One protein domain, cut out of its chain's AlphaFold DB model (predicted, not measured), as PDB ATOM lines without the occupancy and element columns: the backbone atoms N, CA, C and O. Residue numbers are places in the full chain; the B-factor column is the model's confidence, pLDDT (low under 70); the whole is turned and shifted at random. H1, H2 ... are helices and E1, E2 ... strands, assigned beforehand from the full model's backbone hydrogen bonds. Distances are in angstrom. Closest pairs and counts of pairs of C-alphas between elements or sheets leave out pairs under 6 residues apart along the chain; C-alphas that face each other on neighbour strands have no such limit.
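What this domain is: This is residues 4 to 50 of the 57 residues of an uncharacterized protein of Micractinium conductrix (UniProt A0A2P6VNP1). A small two-stranded hairpin, E1 and E2, has the short helix H1 near one end and a long loop, residues 26 to 41, curving past E2 on the side away from E1 and leading to H2 at one end of the longest axis. The 47 printed residues hold E1, E2, H1, H2 in that order; the class is mixed, with 19 residues in named elements, under half. The whole is compact, radius of gyration of the C-alphas 10.3 A, spanning 31 by 23 by 14 A.

Where its parts are: E1, residues 4 to 6, begins at C-alpha 4 (-8.804, 50.585, 26.509) and is 7.1 A long. E2, residues 13 to 16, is 10.2 A; H1, residues 22 to 25, 4.9 A. H2, residues 42 to 49, is 10.2 A, ending at C-alpha 49 (-7.118, 42.186, 12.085).

How they stand to each other: The hairpin E1 and E2 is antiparallel at 123 degrees, with N 5 and O 14 2.9 A apart, within hydrogen-bond range. The closest C-alphas of E2 and H1, Trp 15 and Ala 25, are 6.1 A apart; of E2 and H2, Val 16 and Gln 42, 6.5 A. H2 is apart from E1 and H1. In H2 every O i to N i+4 pair is within range; H1 is too short for one.

The domain as a whole: The C-alphas farthest apart, Pro 30 and Gly 50, are 31.1 A apart. The printed part has no cut; the link H1 to H2 is long. Residues 38 to 50 are under pLDDT 70.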
ATOM      1  N   LYS A   4      -8.315  49.288  26.974       81.62
ATOM      2  CA  LYS A   4      -8.804  50.585  26.509       81.62
ATOM      3  C   LYS A   4      -8.184  50.904  25.152       81.62
ATOM      4  O   LYS A   4      -6.971  50.822  24.983       81.62
ATOM      5  N   PHE A   5      -9.019  51.288  24.199       80.75
ATOM      6  CA  PHE A   5      -8.627  51.659  22.844       80.75
ATOM      7  C   PHE A   5      -9.348  52.943  22.438       80.75
ATOM      8  O   PHE A   5     -10.427  53.243  22.944       80.75
ATOM      9  N   VAL A   6      -8.775  53.721  21.525       83.06
ATOM     10  CA  VAL A   6      -9.429  54.919  20.983       83.06
ATOM     11  C   VAL A   6      -9.872  54.612  19.566       83.06
ATOM     12  O   VAL A   6      -9.062  54.271  18.708       83.06
ATOM     13  N   CYS A   7     -11.170  54.724  19.305       80.06
ATOM     14  CA  CYS A   7     -11.690  54.447  17.977       80.06
ATOM     15  C   CYS A   7     -11.202  55.504  16.978       80.06
ATOM     16  O   CYS A   7     -11.434  56.693  17.164       80.06
ATOM     17  N   VAL A   8     -10.621  55.070  15.862       78.50
ATOM     18  CA  VAL A   8     -10.107  55.960  14.802       78.50
ATOM     19  C   VAL A   8     -11.197  56.676  13.992       78.50
ATOM     20  O   VAL A   8     -10.892  57.577  13.221       78.50
ATOM     21  N   LYS A   9     -12.469  56.273  14.135       78.31
ATOM     22  CA  LYS A   9     -13.608  56.895  13.432       78.31
ATOM     23  C   LYS A   9     -14.259  58.013  14.241       78.31
ATOM     24  O   LYS A   9     -14.548  59.070  13.701       78.31
ATOM     25  N   CYS A  10     -14.544  57.740  15.515       82.19
ATOM     26  CA  CYS A  10     -15.260  58.657  16.408       82.19
ATOM     27  C   CYS A  10     -14.317  59.408  17.364       82.19
ATOM     28  O   CYS A  10     -14.776  60.295  18.072       82.19
ATOM     29  N   PHE A  11     -13.038  59.013  17.443       83.06
ATOM     30  CA  PHE A  11     -12.029  59.502  18.399       83.06
ATOM     31  C   PHE A  11     -12.435  59.401  19.878       83.06
ATOM     32  O   PHE A  11     -11.780  59.963  20.752       83.06
ATOM     33  N   LYS A  12     -13.493  58.638  20.180       85.75
ATOM     34  CA  LYS A  12     -13.952  58.373  21.543       85.75
ATOM     35  C   LYS A  12     -13.285  57.111  22.111       85.75
ATOM     36  O   LYS A  12     -13.008  56.167  21.355       85.75
ATOM     37  N   PRO A  13     -13.051  57.064  23.434       85.19
ATOM     38  CA  PRO A  13     -12.590  55.865  24.120       85.19
ATOM     39  C   PRO A  13     -13.593  54.711  23.979       85.19
ATOM     40  O   PRO A  13     -14.812  54.874  24.052       85.19
ATOM     41  N   THR A  14     -13.049  53.523  23.765       83.06
ATOM     42  CA  THR A  14     -13.758  52.253  23.642       83.06
ATOM     43  C   THR A  14     -12.905  51.131  24.244       83.06
ATOM     44  O   THR A  14     -11.822  51.377  24.780       83.06
ATOM     45  N   TRP A  15     -13.394  49.898  24.188       80.50
ATOM     46  CA  TRP A  15     -12.670  48.716  24.639       80.50
ATOM     47  C   TRP A  15     -12.499  47.744  23.474       80.50
ATOM     48  O   TRP A  15     -13.346  47.661  22.586       80.50
ATOM     49  N   VAL A  16     -11.419  46.973  23.505       76.25
ATOM     50  CA  VAL A  16     -11.210  45.832  22.608       76.25
ATOM     51  C   VAL A  16     -10.968  44.612  23.476       76.25
ATOM     52  O   VAL A  16     -10.134  44.651  24.378       76.25
ATOM     53  N   GLY A  17     -11.733  43.544  23.261       74.81
ATOM     54  CA  GLY A  17     -11.647  42.329  24.063       74.81
ATOM     55  C   GLY A  17     -12.924  41.493  24.044       74.81
ATOM     56  O   GLY A  17     -13.932  41.853  23.440       74.81
ATOM     57  N   CYS A  18     -12.920  40.407  24.816       73.81
ATOM     58  CA  CYS A  18     -14.037  39.470  24.971       73.81
ATOM     59  C   CYS A  18     -15.294  40.041  25.660       73.81
ATOM     60  O   CYS A  18     -16.232  39.294  25.917       73.81
ATOM     61  N   GLY A  19     -15.318  41.332  26.006       71.25
ATOM     62  CA  GLY A  19     -16.487  42.001  26.583       71.25
ATOM     63  C   GLY A  19     -16.794  41.656  28.046       71.25
ATOM     64  O   GLY A  19     -17.759  42.163  28.598       71.25
ATOM     65  N   LYS A  20     -15.971  40.829  28.704       77.00
ATOM     66  CA  LYS A  20     -16.149  40.477  30.126       77.00
ATOM     67  C   LYS A  20     -15.578  41.503  31.106       77.00
ATOM     68  O   LYS A  20     -15.913  41.466  32.278       77.00
ATOM     69  N   HIS A  21     -14.709  42.396  30.637       81.44
ATOM     70  CA  HIS A  21     -14.038  43.391  31.481       81.44
ATOM     71  C   HIS A  21     -14.235  44.812  30.928       81.44
ATOM     72  O   HIS A  21     -13.312  45.622  30.947       81.44
ATOM     73  N   ILE A  22     -15.418  45.091  30.369       76.88
ATOM     74  CA  ILE A  22     -15.754  46.392  29.767       76.88
ATOM     75  C   ILE A  22     -15.792  47.471  30.838       76.88
ATOM     76  O   ILE A  22     -15.175  48.515  30.655       76.88
ATOM     77  N   ASP A  23     -16.454  47.192  31.960       78.50
ATOM     78  CA  ASP A  23     -16.578  48.127  33.078       78.50
ATOM     79  C   ASP A  23     -15.213  48.540  33.623       78.50
ATOM     80  O   ASP A  23     -14.984  49.716  33.867       78.50
ATOM     81  N   TYR A  24     -14.265  47.600  33.697       82.69
ATOM     82  CA  TYR A  24     -12.891  47.898  34.102       82.69
ATOM     83  C   TYR A  24     -12.104  48.649  33.013       82.69
ATOM     84  O   TYR A  24     -11.321  49.546  33.304       82.69
ATOM     85  N   ALA A  25     -12.303  48.308  31.735       80.31
ATOM     86  CA  ALA A  25     -11.620  48.973  30.621       80.31
ATOM     87  C   ALA A  25     -12.114  50.415  30.379       80.31
ATOM     88  O   ALA A  25     -11.367  51.242  29.848       80.31
ATOM     89  N   LEU A  26     -13.363  50.706  30.749       82.38
ATOM     90  CA  LEU A  26     -14.009  52.016  30.645       82.38
ATOM     91  C   LEU A  26     -14.227  52.677  32.009       82.38
ATOM     92  O   LEU A  26     -15.031  53.608  32.109       82.38
ATOM     93  N   ASP A  27     -13.513  52.225  33.037       85.94
ATOM     94  CA  ASP A  27     -13.540  52.860  34.346       85.94
ATOM     95  C   ASP A  27     -13.154  54.348  34.207       85.94
ATOM     96  O   ASP A  27     -12.211  54.711  33.492       85.94
ATOM     97  N   GLY A  28     -13.973  55.232  34.780       85.19
ATOM     98  CA  GLY A  28     -13.830  56.687  34.641       85.19
ATOM     99  C   GLY A  28     -14.248  57.287  33.287       85.19
ATOM    100  O   GLY A  28     -14.128  58.498  33.103       85.19
ATOM    101  N   VAL A  29     -14.760  56.495  32.336       83.12
ATOM    102  CA  VAL A  29     -15.323  57.003  31.073       83.12
ATOM    103  C   VAL A  29     -16.854  57.073  31.187       83.12
ATOM    104  O   VAL A  29     -17.508  56.021  31.156       83.12
ATOM    105  N   PRO A  30     -17.451  58.278  31.283       83.25
ATOM    106  CA  PRO A  30     -18.904  58.423  31.307       83.25
ATOM    107  C   PRO A  30     -19.508  57.964  29.980       83.25
ATOM    108  O   PRO A  30     -18.863  58.069  28.935       83.25
ATOM    109  N   GLU A  31     -20.740  57.459  30.015       77.25
ATOM    110  CA  GLU A  31     -21.390  56.820  28.862       77.25
ATOM    111  C   GLU A  31     -21.422  57.714  27.620       77.25
ATOM    112  O   GLU A  31     -21.103  57.256  26.527       77.25
ATOM    113  N   ASP A  32     -21.656  59.013  27.801       81.25
ATOM    114  CA  ASP A  32     -21.657  60.008  26.724       81.25
ATOM    115  C   ASP A  32     -20.307  60.103  25.974       81.25
ATOM    116  O   ASP A  32     -20.235  60.305  24.755       81.25
ATOM    117  N   ASN A  33     -19.208  59.857  26.692       82.50
ATOM    118  CA  ASN A  33     -17.855  59.850  26.145       82.50
ATOM    119  C   ASN A  33     -17.420  58.483  25.607       82.50
ATOM    120  O   ASN A  33     -16.329  58.387  25.050       82.50
ATOM    121  N   ARG A  34     -18.246  57.435  25.704       82.62
ATOM    122  CA  ARG A  34     -17.953  56.128  25.098       82.62
ATOM    123  C   ARG A  34     -18.252  56.167  23.603       82.62
ATOM    124  O   ARG A  34     -19.141  56.880  23.135       82.62
ATOM    125  N   CYS A  35     -17.494  55.413  22.811       81.12
ATOM    126  CA  CYS A  35     -17.812  55.315  21.391       81.12
ATOM    127  C   CYS A  35     -19.110  54.518  21.182       81.12
ATOM    128  O   CYS A  35     -19.172  53.334  21.499       81.12
ATOM    129  N   HIS A  36     -20.109  55.169  20.582       72.56
ATOM    130  CA  HIS A  36     -21.385  54.571  20.170       72.56
ATOM    131  C   HIS A  36     -21.401  54.130  18.699       72.56
ATOM    132  O   HIS A  36     -22.448  53.762  18.166       72.56
ATOM    133  N   CYS A  37     -20.260  54.180  17.999       70.00
ATOM    134  CA  CYS A  37     -20.165  53.518  16.700       70.00
ATOM    135  C   CYS A  37     -20.543  52.043  16.864       70.00
ATOM    136  O   CYS A  37     -20.282  51.485  17.931       70.00
ATOM    137  N   LYS A  38     -21.142  51.437  15.815       63.19
ATOM    138  CA  LYS A  38     -21.516  50.007  15.777       63.19
ATOM    139  C   LYS A  38     -20.513  49.206  16.609       63.19
ATOM    140  O   LYS A  38     -19.318  49.348  16.321       63.19
ATOM    141  N   PRO A  39     -20.979  48.472  17.638       57.09
ATOM    142  CA  PRO A  39     -20.123  47.979  18.705       57.09
ATOM    143  C   PRO A  39     -18.938  47.288  18.066       57.09
ATOM    144  O   PRO A  39     -19.139  46.400  17.242       57.09
ATOM    145  N   TYR A  40     -17.725  47.731  18.383       58.94
ATOM    146  CA  TYR A  40     -16.524  47.076  17.895       58.94
ATOM    147  C   TYR A  40     -16.367  45.776  18.675       58.94
ATOM    148  O   TYR A  40     -15.650  45.686  19.667       58.94
ATOM    149  N   THR A  41     -17.176  44.791  18.299       57.38
ATOM    150  CA  THR A  41     -17.155  43.476  18.915       57.38
ATOM    151  C   THR A  41     -15.798  42.844  18.652       57.38
ATOM    152  O   THR A  41     -15.154  43.133  17.644       57.38
ATOM    153  N   GLN A  42     -15.375  41.944  19.538       59.19
ATOM    154  CA  GLN A  42     -14.196  41.106  19.316       59.19
ATOM    155  C   GLN A  42     -14.234  40.493  17.905       59.19
ATOM    156  O   GLN A  42     -13.290  40.658  17.152       59.19
ATOM    157  N   ALA A  43     -15.396  39.992  17.473       60.72
ATOM    158  CA  ALA A  43     -15.605  39.494  16.113       60.72
ATOM    159  C   ALA A  43     -15.295  40.522  15.004       60.72
ATOM    160  O   ALA A  43     -14.744  40.149  13.974       60.72
ATOM    161  N   LEU A  44     -15.619  41.807  15.189       63.84
ATOM    162  CA  LEU A  44     -15.261  42.872  14.244       63.84
ATOM    163  C   LEU A  44     -13.779  43.252  14.320       63.84
ATOM    164  O   LEU A  44     -13.191  43.570  13.287       63.84
ATOM    165  N   HIS A  45     -13.171  43.195  15.506       60.28
ATOM    166  CA  HIS A  45     -11.728  43.342  15.664       60.28
ATOM    167  C   HIS A  45     -10.969  42.220  14.957       60.28
ATOM    168  O   HIS A  45     -10.097  42.502  14.145       60.28
ATOM    169  N   ASP A  46     -11.348  40.967  15.192       62.97
ATOM    170  CA  ASP A  46     -10.735  39.788  14.581       62.97
ATOM    171  C   ASP A  46     -10.962  39.752  13.065       62.97
ATOM    172  O   ASP A  46     -10.045  39.433  12.312       62.97
ATOM    173  N   ALA A  47     -12.149  40.149  12.591       63.97
ATOM    174  CA  ALA A  47     -12.437  40.247  11.159       63.97
ATOM    175  C   ALA A  47     -11.609  41.333  10.454       63.97
ATOM    176  O   ALA A  47     -11.285  41.188   9.279       63.97
ATOM    177  N   GLN A  48     -11.261  42.422  11.149       60.44
ATOM    178  CA  GLN A  48     -10.422  43.489  10.594       60.44
ATOM    179  C   GLN A  48      -8.922  43.241  10.762       60.44
ATOM    180  O   GLN A  48      -8.142  43.748   9.961       60.44
ATOM    181  N   ASN A  49      -8.520  42.479  11.779       57.38
ATOM    182  CA  ASN A  49      -7.118  42.186  12.085       57.38
ATOM    183  C   ASN A  49      -6.693  40.770  11.675       57.38
ATOM    184  O   ASN A  49      -5.589  40.362  12.018       57.38
ATOM    185  N   GLY A  50      -7.554  40.042  10.954       50.56
ATOM    186  CA  GLY A  50      -7.256  38.835  10.183       50.56
ATOM    187  C   GLY A  50      -6.025  38.047  10.635       50.56
ATOM    188  O   GLY A  50      -4.981  38.126   9.997       50.56
TER     189      GLY A  50